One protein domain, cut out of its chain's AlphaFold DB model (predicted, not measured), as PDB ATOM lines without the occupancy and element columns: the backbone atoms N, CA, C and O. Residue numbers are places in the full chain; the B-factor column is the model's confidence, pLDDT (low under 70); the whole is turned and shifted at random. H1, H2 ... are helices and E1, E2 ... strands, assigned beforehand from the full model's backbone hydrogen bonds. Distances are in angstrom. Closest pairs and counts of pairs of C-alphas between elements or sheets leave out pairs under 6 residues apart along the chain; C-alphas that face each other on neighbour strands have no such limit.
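Overview. This is residues 108 to 191 of the 206 residues of the protein "Caspase family protein" of Oribacterium sp. oral taxon 102 (UniProt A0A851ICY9). What shape do these atoms make? Helix H3 runs through the middle, crossing a helical hairpin of H1 and H2 on one side and packing on H4 on the other, while a small hairpin of strands E1 and E2 sits at one end of the longest axis. What is it built of? The 84 printed residues include H1, H2, H3, H4, E1 and E2 in chain order, mostly helix, with E1 and E2 an antiparallel sheet. How large is it? It is compact, with a radius of gyration of the C-alphas of 12.8 A and spans of 39 by 27 by 18 A.

Along the chain. Where are the helices? H1 is residues 108 to 120, 18.1 A long, from C-alpha 108 at (-11.973, -8.202, 28.723); H2 is 124 to 134, 15.2 A. H3 is 138 to 151, 20.4 A, and H4 is 161 to 174, 20.0 A. Where are the strands? E1 is residues 178 to 180, 6.1 A, and E2 is 183 to 186, 10.1 A, ending at C-alpha 186 at (-36.945, -5.104, 41.645).

Arrangement. What touches the hub, H3? H1 touches it about perpendicular at 90 degrees, closest at C-alphas 115 and 145, 4.8 A. With residues 138 to 141 alone it touches H2, closest at C-alphas 131 and 138, 6.1 A. H4 touches it with residues 164 to 169 alone, at a steep tilt of 62 degrees, closest at C-alphas 142 and 168, 6.5 A. How do the hairpins stand? H1 and H2 touch at a shallow tilt of 19 degrees, opposite ways, closest at C-alphas 118 and 126, 6.4 A. In the hairpin of E1 and E2, N 178 and O 185 are 2.8 A apart, within hydrogen-bond range. What of the helix backbones? In H1, H2, H3 and H4 every O i to N i+4 pair is within hydrogen-bond range.

Size, cuts and confidence. How far does it reach? The C-alphas farthest apart, of Val 153 and Asn 181, are 40.3 A apart. Are there cuts, long links or weak spots? The printed part has no cut and no long link, and no printed residue is under 70 in pLDDT.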
ATOM      1  N   ASP A 108     -11.464  -8.509  30.063       94.31
ATOM      2  CA  ASP A 108     -11.973  -8.202  28.723       94.31
ATOM      3  C   ASP A 108     -12.974  -9.258  28.232       94.31
ATOM      4  O   ASP A 108     -14.037  -8.910  27.714       94.31
ATOM      5  N   GLU A 109     -12.691 -10.546  28.452       95.31
ATOM      6  CA  GLU A 109     -13.617 -11.638  28.118       95.31
ATOM      7  C   GLU A 109     -14.900 -11.580  28.958       95.31
ATOM      8  O   GLU A 109     -15.993 -11.825  28.438       95.31
ATOM      9  N   ILE A 110     -14.787 -11.227  30.243       95.38
ATOM     10  CA  ILE A 110     -15.946 -11.021  31.123       95.38
ATOM     11  C   ILE A 110     -16.783  -9.842  30.618       95.38
ATOM     12  O   ILE A 110     -18.005  -9.957  30.511       95.38
ATOM     13  N   ASN A 111     -16.147  -8.722  30.274       96.38
ATOM     14  CA  ASN A 111     -16.836  -7.533  29.784       96.38
ATOM     15  C   ASN A 111     -17.554  -7.792  28.452       96.38
ATOM     16  O   ASN A 111     -18.705  -7.383  28.290       96.38
ATOM     17  N   GLU A 112     -16.918  -8.511  27.523       95.25
ATOM     18  CA  GLU A 112     -17.550  -8.925  26.266       95.25
ATOM     19  C   GLU A 112     -18.760  -9.838  26.529       95.25
ATOM     20  O   GLU A 112     -19.821  -9.634  25.942       95.25
ATOM     21  N   GLN A 113     -18.672 -10.789  27.464       94.50
ATOM     22  CA  GLN A 113     -19.831 -11.611  27.832       94.50
ATOM     23  C   GLN A 113     -20.972 -10.806  28.441       94.50
ATOM     24  O   GLN A 113     -22.123 -11.013  28.058       94.50
ATOM     25  N   ILE A 114     -20.674  -9.872  29.349       96.94
ATOM     26  CA  ILE A 114     -21.677  -8.964  29.921       96.94
ATOM     27  C   ILE A 114     -22.401  -8.226  28.794       96.94
ATOM     28  O   ILE A 114     -23.634  -8.234  28.740       96.94
ATOM     29  N   TYR A 115     -21.647  -7.640  27.863       96.31
ATOM     30  CA  TYR A 115     -22.211  -6.927  26.725       96.31
ATOM     31  C   TYR A 115     -23.095  -7.824  25.858       96.31
ATOM     32  O   TYR A 115     -24.229  -7.443  25.564       96.31
ATOM     33  N   GLN A 116     -22.627  -9.018  25.486       95.75
ATOM     34  CA  GLN A 116     -23.394  -9.940  24.647       95.75
ATOM     35  C   GLN A 116     -24.663 -10.433  25.349       95.75
ATOM     36  O   GLN A 116     -25.733 -10.441  24.740       95.75
ATOM     37  N   CYS A 117     -24.595 -10.787  26.634       95.94
ATOM     38  CA  CYS A 117     -25.759 -11.215  27.408       95.94
ATOM     39  C   CYS A 117     -26.823 -10.113  27.493       95.94
ATOM     40  O   CYS A 117     -27.989 -10.365  27.182       95.94
ATOM     41  N   ILE A 118     -26.425  -8.889  27.857       96.94
ATOM     42  CA  ILE A 118     -27.346  -7.747  27.969       96.94
ATOM     43  C   ILE A 118     -27.898  -7.357  26.595       96.94
ATOM     44  O   ILE A 118     -29.082  -7.055  26.467       96.94
ATOM     45  N   ARG A 119     -27.074  -7.399  25.543       95.06
ATOM     46  CA  ARG A 119     -27.503  -7.116  24.167       95.06
ATOM     47  C   ARG A 119     -28.530  -8.124  23.658       95.06
ATOM     48  O   ARG A 119     -29.493  -7.713  23.017       95.06
ATOM     49  N   ASN A 120     -28.306  -9.413  23.900       95.81
ATOM     50  CA  ASN A 120     -29.160 -10.485  23.388       95.81
ATOM     51  C   ASN A 120     -30.500 -10.562  24.123       95.81
ATOM     52  O   ASN A 120     -31.502 -10.942  23.523       95.81
ATOM     53  N   ASN A 121     -30.524 -10.196  25.405       96.94
ATOM     54  CA  ASN A 121     -31.748 -10.119  26.187       96.94
ATOM     55  C   ASN A 121     -31.695  -8.938  27.165       96.94
ATOM     56  O   ASN A 121     -31.278  -9.083  28.319       96.94
ATOM     57  N   TYR A 122     -32.137  -7.772  26.700       95.94
ATOM     58  CA  TYR A 122     -32.131  -6.532  27.472       95.94
ATOM     59  C   TYR A 122     -33.297  -6.507  28.472       95.94
ATOM     60  O   TYR A 122     -34.397  -6.065  28.148       95.94
ATOM     61  N   SER A 123     -33.075  -7.043  29.675       97.62
ATOM     62  CA  SER A 123     -34.105  -7.169  30.713       97.62
ATOM     63  C   SER A 123     -33.527  -7.098  32.128       97.62
ATOM     64  O   SER A 123     -32.363  -7.447  32.349       97.62
ATOM     65  N   ALA A 124     -34.364  -6.737  33.107       97.50
ATOM     66  CA  ALA A 124     -33.998  -6.776  34.523       97.50
ATOM     67  C   ALA A 124     -33.542  -8.173  34.969       97.50
ATOM     68  O   ALA A 124     -32.557  -8.295  35.691       97.50
ATOM     69  N   GLY A 125     -34.198  -9.234  34.481       96.88
ATOM     70  CA  GLY A 125     -33.821 -10.618  34.778       96.88
ATOM     71  C   GLY A 125     -32.383 -10.944  34.365       96.88
ATOM     72  O   GLY A 125     -31.652 -11.567  35.134       96.88
ATOM     73  N   THR A 126     -31.938 -10.460  33.199       97.69
ATOM     74  CA  THR A 126     -30.544 -10.610  32.748       97.69
ATOM     75  C   THR A 126     -29.570  -9.887  33.678       97.69
ATOM     76  O   THR A 126     -28.534 -10.448  34.029       97.69
ATOM     77  N   LEU A 127     -29.897  -8.665  34.112       98.06
ATOM     78  CA  LEU A 127     -29.046  -7.892  35.026       98.06
ATOM     79  C   LEU A 127     -28.950  -8.543  36.406       98.06
ATOM     80  O   LEU A 127     -27.856  -8.655  36.949       98.06
ATOM     81  N   LEU A 128     -30.070  -9.026  36.946       96.94
ATOM     82  CA  LEU A 128     -30.109  -9.758  38.212       96.94
ATOM     83  C   LEU A 128     -29.291 -11.047  38.138       96.94
ATOM     84  O   LEU A 128     -28.520 -11.347  39.048       96.94
ATOM     85  N   PHE A 129     -29.421 -11.784  37.034       94.31
ATOM     86  CA  PHE A 129     -28.642 -12.991  36.791       94.31
ATOM     87  C   PHE A 129     -27.139 -12.695  36.748       94.31
ATOM     88  O   PHE A 129     -26.376 -13.289  37.508       94.31
ATOM     89  N   LEU A 130     -26.708 -11.744  35.916       96.06
ATOM     90  CA  LEU A 130     -25.297 -11.364  35.805       96.06
ATOM     91  C   LEU A 130     -24.748 -10.812  37.124       96.06
ATOM     92  O   LEU A 130     -23.629 -11.152  37.499       96.06
ATOM     93  N   SER A 131     -25.540 -10.020  37.850       96.69
ATOM     94  CA  SER A 131     -25.163  -9.481  39.159       96.69
ATOM     95  C   SER A 131     -24.904 -10.608  40.158       96.69
ATOM     96  O   SER A 131     -23.845 -10.631  40.783       96.69
ATOM     97  N   LYS A 132     -25.789 -11.616  40.225       92.06
ATOM     98  CA  LYS A 132     -25.599 -12.796  41.085       92.06
ATOM     99  C   LYS A 132     -24.354 -13.604  40.694       92.06
ATOM    100  O   LYS A 132     -23.589 -14.015  41.562       92.06
ATOM    101  N   ILE A 133     -24.151 -13.847  39.401       90.88
ATOM    102  CA  ILE A 133     -23.074 -14.713  38.888       90.88
ATOM    103  C   ILE A 133     -21.699 -14.059  39.058       90.88
ATOM    104  O   ILE A 133     -20.746 -14.716  39.489       90.88
ATOM    105  N   LEU A 134     -21.601 -12.771  38.734       93.44
ATOM    106  CA  LEU A 134     -20.345 -12.024  38.691       93.44
ATOM    107  C   LEU A 134     -20.046 -11.264  39.987       93.44
ATOM    108  O   LEU A 134     -18.936 -10.766  40.145       93.44
ATOM    109  N   GLY A 135     -21.018 -11.139  40.896       92.38
ATOM    110  CA  GLY A 135     -20.895 -10.310  42.099       92.38
ATOM    111  C   GLY A 135     -20.754  -8.813  41.798       92.38
ATOM    112  O   GLY A 135     -20.240  -8.069  42.629       92.38
ATOM    113  N   LYS A 136     -21.163  -8.380  40.598       95.38
ATOM    114  CA  LYS A 136     -21.105  -6.981  40.156       95.38
ATOM    115  C   LYS A 136     -22.421  -6.275  40.447       95.38
ATOM    116  O   LYS A 136     -23.498  -6.864  40.330       95.38
ATOM    117  N   ASN A 137     -22.330  -4.989  40.766       97.69
ATOM    118  CA  ASN A 137     -23.508  -4.143  40.916       97.69
ATOM    119  C   ASN A 137     -24.202  -3.936  39.562       97.69
ATOM    120  O   ASN A 137     -23.546  -3.856  38.523       97.69
ATOM    121  N   ILE A 138     -25.524  -3.780  39.569       98.12
ATOM    122  CA  ILE A 138     -26.306  -3.553  38.345       98.12
ATOM    123  C   ILE A 138     -25.832  -2.294  37.600       98.12
ATOM    124  O   ILE A 138     -25.705  -2.328  36.376       98.12
ATOM    125  N   SER A 139     -25.493  -1.213  38.313       97.38
ATOM    126  CA  SER A 139     -24.959   0.005  37.697       97.38
ATOM    127  C   SER A 139     -23.624  -0.243  36.988       97.38
ATOM    128  O   SER A 139     -23.397   0.278  35.901       97.38
ATOM    129  N   GLU A 140     -22.759  -1.099  37.534       97.62
ATOM    130  CA  GLU A 140     -21.496  -1.490  36.899       97.62
ATOM    131  C   GLU A 140     -21.720  -2.303  35.617       97.62
ATOM    132  O   GLU A 140     -21.111  -2.010  34.588       97.62
ATOM    133  N   LEU A 141     -22.641  -3.273  35.641       98.12
ATOM    134  CA  LEU A 141     -23.012  -4.051  34.452       98.12
ATOM    135  C   LEU A 141     -23.522  -3.144  33.327       98.12
ATOM    136  O   LEU A 141     -23.129  -3.286  32.166       98.12
ATOM    137  N   MET A 142     -24.365  -2.176  33.684       97.69
ATOM    138  CA  MET A 142     -24.906  -1.218  32.732       97.69
ATOM    139  C   MET A 142     -23.853  -0.242  32.204       97.69
ATOM    140  O   MET A 142     -23.911   0.109  31.025       97.69
ATOM    141  N   ARG A 143     -22.859   0.155  33.012       97.00
ATOM    142  CA  ARG A 143     -21.702   0.933  32.535       97.00
ATOM    143  C   ARG A 143     -20.908   0.164  31.490       97.00
ATOM    144  O   ARG A 143     -20.626   0.714  30.429       97.00
ATOM    145  N   ILE A 144     -20.592  -1.105  31.760       96.88
ATOM    146  CA  ILE A 144     -19.852  -1.971  30.830       96.88
ATOM    147  C   ILE A 144     -20.605  -2.075  29.501       96.88
ATOM    148  O   ILE A 144     -20.039  -1.791  28.444       96.88
ATOM    149  N   TYR A 145     -21.900  -2.399  29.555       96.81
ATOM    150  CA  TYR A 145     -22.743  -2.477  28.363       96.81
ATOM    151  C   TYR A 145     -22.795  -1.152  27.594       96.81
ATOM    152  O   TYR A 145     -22.595  -1.135  26.379       96.81
ATOM    153  N   THR A 146     -23.057  -0.044  28.289       95.50
ATOM    154  CA  THR A 146     -23.264   1.273  27.670       95.50
ATOM    155  C   THR A 146     -21.985   1.781  27.018       95.50
ATOM    156  O   THR A 146     -22.022   2.214  25.865       95.50
ATOM    157  N   LYS A 147     -20.844   1.641  27.700       94.06
ATOM    158  CA  LYS A 147     -19.536   2.014  27.162       94.06
ATOM    159  C   LYS A 147     -19.210   1.210  25.907       94.06
ATOM    160  O   LYS A 147     -18.993   1.803  24.854       94.06
ATOM    161  N   GLN A 148     -19.297  -0.119  25.961       93.94
ATOM    162  CA  GLN A 148     -19.028  -0.938  24.776       93.94
ATOM    163  C   GLN A 148     -20.003  -0.651  23.630       93.94
ATOM    164  O   GLN A 148     -19.600  -0.629  22.470       93.94
ATOM    165  N   LYS A 149     -21.285  -0.392  23.924       92.06
ATOM    166  CA  LYS A 149     -22.279  -0.014  22.910       92.06
ATOM    167  C   LYS A 149     -21.949   1.322  22.244       92.06
ATOM    168  O   LYS A 149     -22.150   1.425  21.037       92.06
ATOM    169  N   SER A 150     -21.436   2.306  22.987       90.81
ATOM    170  CA  SER A 150     -21.013   3.609  22.441       90.81
ATOM    171  C   SER A 150     -19.838   3.498  21.462       90.81
ATOM    172  O   SER A 150     -19.723   4.292  20.535       90.81
ATOM    173  N   GLU A 151     -18.998   2.475  21.621       88.88
ATOM    174  CA  GLU A 151     -17.824   2.239  20.775       88.88
ATOM    175  C   GLU A 151     -18.167   1.506  19.462       88.88
ATOM    176  O   GLU A 151     -17.344   1.456  18.545       88.88
ATOM    177  N   LYS A 152     -19.372   0.928  19.334       87.38
ATOM    178  CA  LYS A 152     -19.818   0.254  18.101       87.38
ATOM    179  C   LYS A 152     -20.456   1.244  17.121       87.38
ATOM    180  O   LYS A 152     -20.972   2.294  17.491       87.38
ATOM    181  N   VAL A 153     -20.481   0.868  15.840       84.50
ATOM    182  CA  VAL A 153     -21.138   1.650  14.781       84.50
ATOM    183  C   VAL A 153     -22.622   1.849  15.110       84.50
ATOM    184  O   VAL A 153     -23.338   0.879  15.352       84.50
ATOM    185  N   GLY A 154     -23.076   3.106  15.107       78.69
ATOM    186  CA  GLY A 154     -24.442   3.473  15.497       78.69
ATOM    187  C   GLY A 154     -24.672   3.539  17.013       78.69
ATOM    188  O   GLY A 154     -25.821   3.590  17.449       78.69
ATOM    189  N   GLY A 155     -23.600   3.514  17.810       80.94
ATOM    190  CA  GLY A 155     -23.637   3.702  19.255       80.94
ATOM    191  C   GLY A 155     -24.097   5.100  19.672       80.94
ATOM    192  O   GLY A 155     -23.992   6.069  18.919       80.94
ATOM    193  N   ILE A 156     -24.616   5.195  20.897       80.94
ATOM    194  CA  ILE A 156     -24.937   6.474  21.540       80.94
ATOM    195  C   ILE A 156     -23.647   6.999  22.167       80.94
ATOM    196  O   ILE A 156     -23.049   6.308  22.988       80.94
ATOM    197  N   TYR A 157     -23.229   8.202  21.779       85.12
ATOM    198  CA  TYR A 157     -22.042   8.859  22.323       85.12
ATOM    199  C   TYR A 157     -22.428   9.809  23.456       85.12
ATOM    200  O   TYR A 157     -23.389  10.568  23.334       85.12
ATOM    201  N   PHE A 158     -21.641   9.791  24.529       87.38
ATOM    202  CA  PHE A 158     -21.796  10.685  25.673       87.38
ATOM    203  C   PHE A 158     -20.607  11.638  25.736       87.38
ATOM    204  O   PHE A 158     -19.462  11.218  25.590       87.38
ATOM    205  N   ASN A 159     -20.880  12.925  25.949       84.12
ATOM    206  CA  ASN A 159     -19.831  13.942  26.068       84.12
ATOM    207  C   ASN A 159     -19.282  14.044  27.499       84.12
ATOM    208  O   ASN A 159     -18.171  14.533  27.693       84.12
ATOM    209  N   LYS A 160     -20.073  13.626  28.493       88.56
ATOM    210  CA  LYS A 160     -19.732  13.641  29.916       88.56
ATOM    211  C   LYS A 160     -20.185  12.346  30.578       88.56
ATOM    212  O   LYS A 160     -21.236  11.811  30.229       88.56
ATOM    213  N   ASP A 161     -19.440  11.912  31.591       88.44
ATOM    214  CA  ASP A 161     -19.792  10.729  32.384       88.44
ATOM    215  C   ASP A 161     -21.150  10.898  33.087       88.44
ATOM    216  O   ASP A 161     -21.935   9.960  33.138       88.44
ATOM    217  N   GLU A 162     -21.479  12.113  33.539       89.25
ATOM    218  CA  GLU A 162     -22.781  12.439  34.145       89.25
ATOM    219  C   GLU A 162     -23.962  12.158  33.202       89.25
ATOM    220  O   GLU A 162     -25.001  11.668  33.643       89.25
ATOM    221  N   ASP A 163     -23.801  12.430  31.901       89.31
ATOM    222  CA  ASP A 163     -24.849  12.192  30.903       89.31
ATOM    223  C   ASP A 163     -25.061  10.683  30.691       89.31
ATOM    224  O   ASP A 163     -26.195  10.219  30.562       89.31
ATOM    225  N   MET A 164     -23.970   9.906  30.693       91.62
ATOM    226  CA  MET A 164     -24.025   8.443  30.615       91.62
ATOM    227  C   MET A 164     -24.693   7.849  31.859       91.62
ATOM    228  O   MET A 164     -25.517   6.947  31.747       91.62
ATOM    229  N   GLU A 165     -24.362   8.352  33.043       93.12
ATOM    230  CA  GLU A 165     -24.909   7.880  34.319       93.12
ATOM    231  C   GLU A 165     -26.399   8.164  34.438       93.12
ATOM    232  O   GLU A 165     -27.165   7.274  34.808       93.12
ATOM    233  N   HIS A 166     -26.822   9.366  34.043       91.19
ATOM    234  CA  HIS A 166     -28.235   9.703  33.951       91.19
ATOM    235  C   HIS A 166     -28.953   8.798  32.945       91.19
ATOM    236  O   HIS A 166     -30.020   8.267  33.242       91.19
ATOM    237  N   PHE A 167     -28.368   8.572  31.764       92.69
ATOM    238  CA  PHE A 167     -28.931   7.650  30.779       92.69
ATOM    239  C   PHE A 167     -29.092   6.234  31.349       92.69
ATOM    240  O   PHE A 167     -30.153   5.633  31.200       92.69
ATOM    241  N   ILE A 168     -28.078   5.705  32.038       95.06
ATOM    242  CA  ILE A 168     -28.156   4.379  32.657       95.06
ATOM    243  C   ILE A 168     -29.258   4.333  33.721       95.06
ATOM    244  O   ILE A 168     -30.009   3.358  33.767       95.06
ATOM    245  N   LEU A 169     -29.358   5.359  34.569       94.75
ATOM    246  CA  LEU A 169     -30.377   5.433  35.610       94.75
ATOM    247  C   LEU A 169     -31.787   5.367  35.011       94.75
ATOM    248  O   LEU A 169     -32.585   4.543  35.454       94.75
ATOM    249  N   GLU A 170     -32.066   6.148  33.967       94.06
ATOM    250  CA  GLU A 170     -33.345   6.099  33.243       94.06
ATOM    251  C   GLU A 170     -33.631   4.695  32.699       94.06
ATOM    252  O   GLU A 170     -34.715   4.156  32.907       94.06
ATOM    253  N   GLN A 171     -32.643   4.044  32.076       95.38
ATOM    254  CA  GLN A 171     -32.806   2.687  31.544       95.38
ATOM    255  C   GLN A 171     -33.139   1.657  32.630       95.38
ATOM    256  O   GLN A 171     -33.974   0.775  32.436       95.38
ATOM    257  N   VAL A 172     -32.493   1.760  33.788       95.75
ATOM    258  CA  VAL A 172     -32.759   0.894  34.938       95.75
ATOM    259  C   VAL A 172     -34.163   1.156  35.502       95.75
ATOM    260  O   VAL A 172     -34.890   0.209  35.806       95.75
ATOM    261  N   LEU A 173     -34.597   2.413  35.590       95.31
ATOM    262  CA  LEU A 173     -35.960   2.755  36.010       95.31
ATOM    263  C   LEU A 173     -37.014   2.217  35.025       95.31
ATOM    264  O   LEU A 173     -38.003   1.621  35.455       95.31
ATOM    265  N   GLU A 174     -36.777   2.339  33.715       96.06
ATOM    266  CA  GLU A 174     -37.637   1.789  32.654       96.06
ATOM    267  C   GLU A 174     -37.761   0.261  32.729       96.06
ATOM    268  O   GLU A 174     -38.829  -0.292  32.467       96.06
ATOM    269  N   MET A 175     -36.697  -0.433  33.148       96.25
ATOM    270  CA  MET A 175     -36.726  -1.877  33.395       96.25
ATOM    271  C   MET A 175     -37.528  -2.277  34.642       96.25
ATOM    272  O   MET A 175     -37.701  -3.470  34.878       96.25
ATOM    273  N   GLY A 176     -38.017  -1.322  35.439       96.12
ATOM    274  CA  GLY A 176     -38.875  -1.569  36.599       96.12
ATOM    275  C   GLY A 176     -38.154  -1.598  37.947       96.12
ATOM    276  O   GLY A 176     -38.799  -1.860  38.967       96.12
ATOM    277  N   PHE A 177     -36.853  -1.301  37.991       96.44
ATOM    278  CA  PHE A 177     -36.146  -1.098  39.254       96.44
ATOM    279  C   PHE A 177     -36.640   0.178  39.942       96.44
ATOM    280  O   PHE A 177     -36.928   1.182  39.298       96.44
ATOM    281  N   LYS A 178     -36.748   0.152  41.272       94.69
ATOM    282  CA  LYS A 178     -37.291   1.263  42.067       94.69
ATOM    283  C   LYS A 178     -36.442   1.502  43.301       94.69
ATOM    284  O   LYS A 178     -36.031   0.550  43.958       94.69
ATOM    285  N   PHE A 179     -36.250   2.765  43.664       92.50
ATOM    286  CA  PHE A 179     -35.666   3.131  44.948       92.50
ATOM    287  C   PHE A 179     -36.787   3.374  45.966       92.50
ATOM    288  O   PHE A 179     -37.557   4.323  45.841       92.50
ATOM    289  N   LYS A 180     -36.921   2.493  46.961       89.94
ATOM    290  CA  LYS A 180     -37.940   2.574  48.019       89.94
ATOM    291  C   LYS A 180     -37.289   2.338  49.375       89.94
ATOM    292  O   LYS A 180     -36.466   1.441  49.517       89.94
ATOM    293  N   ASN A 181     -37.678   3.105  50.394       88.75
ATOM    294  CA  ASN A 181     -37.182   2.932  51.769       88.75
ATOM    295  C   ASN A 181     -35.643   2.859  51.856       88.75
ATOM    296  O   ASN A 181     -35.093   1.990  52.532       88.75
ATOM    297  N   TYR A 182     -34.952   3.754  51.139       87.56
ATOM    298  CA  TYR A 182     -33.486   3.816  51.057       87.56
ATOM    299  C   TYR A 182     -32.806   2.567  50.470       87.56
ATOM    300  O   TYR A 182     -31.619   2.337  50.702       87.56
ATOM    301  N   ARG A 183     -33.539   1.741  49.714       91.88
ATOM    302  CA  ARG A 183     -33.009   0.551  49.045       91.88
ATOM    303  C   ARG A 183     -33.503   0.469  47.612       91.88
ATOM    304  O   ARG A 183     -34.643   0.810  47.305       91.88
ATOM    305  N   TRP A 184     -32.636  -0.015  46.735       95.88
ATOM    306  CA  TRP A 184     -33.034  -0.405  45.393       95.88
ATOM    307  C   TRP A 184     -33.723  -1.760  45.428       95.88
ATOM    308  O   TRP A 184     -33.227  -2.689  46.067       95.88
ATOM    309  N   CYS A 185     -34.837  -1.866  44.714       95.38
ATOM    310  CA  CYS A 185     -35.622  -3.081  44.598       95.38
ATOM    311  C   CYS A 185     -36.023  -3.354  43.145       95.38
ATOM    312  O   CYS A 185     -36.208  -2.427  42.356       95.38
ATOM    313  N   PHE A 186     -36.233  -4.628  42.828       96.75
ATOM    314  CA  PHE A 186     -36.945  -5.104  41.645       96.75
ATOM    315  C   PHE A 186     -38.056  -6.040  42.119       96.75
ATOM    316  O   PHE A 186     -37.784  -6.914  42.940       96.75
ATOM    317  N   ASP A 187     -39.300  -5.815  41.690       95.25
ATOM    318  CA  ASP A 187     -40.479  -6.535  42.207       95.25
ATOM    319  C   ASP A 187     -40.531  -6.598  43.749       95.25
ATOM    320  O   ASP A 187     -40.792  -7.632  44.355       95.25
ATOM    321  N   ASP A 188     -40.226  -5.462  44.392       93.56
ATOM    322  CA  ASP A 188     -40.141  -5.277  45.851       93.56
ATOM    323  C   ASP A 188     -39.069  -6.126  46.578       93.56
ATOM    324  O   ASP A 188     -38.917  -6.024  47.798       93.56
ATOM    325  N   ILE A 189     -38.241  -6.868  45.839       94.44
ATOM    326  CA  ILE A 189     -37.079  -7.596  46.359       94.44
ATOM    327  C   ILE A 189     -35.844  -6.684  46.301       94.44
ATOM    328  O   ILE A 189     -35.567  -6.124  45.239       94.44
ATOM    329  N   PRO A 190     -35.076  -6.523  47.398       95.75
ATOM    330  CA  PRO A 190     -33.848  -5.728  47.396       95.75
ATOM    331  C   PRO A 190     -32.789  -6.251  46.417       95.75
ATOM    332  O   PRO A 190     -32.585  -7.460  46.306       95.75
ATOM    333  N   VAL A 191     -32.065  -5.340  45.762       96.44
ATOM    334  CA  VAL A 191     -31.039  -5.672  44.758       96.44
ATOM    335  C   VAL A 191     -29.726  -4.924  44.992       96.44
ATOM    336  O   VAL A 191     -29.698  -3.839  45.579       96.44
TER     337      VAL A 191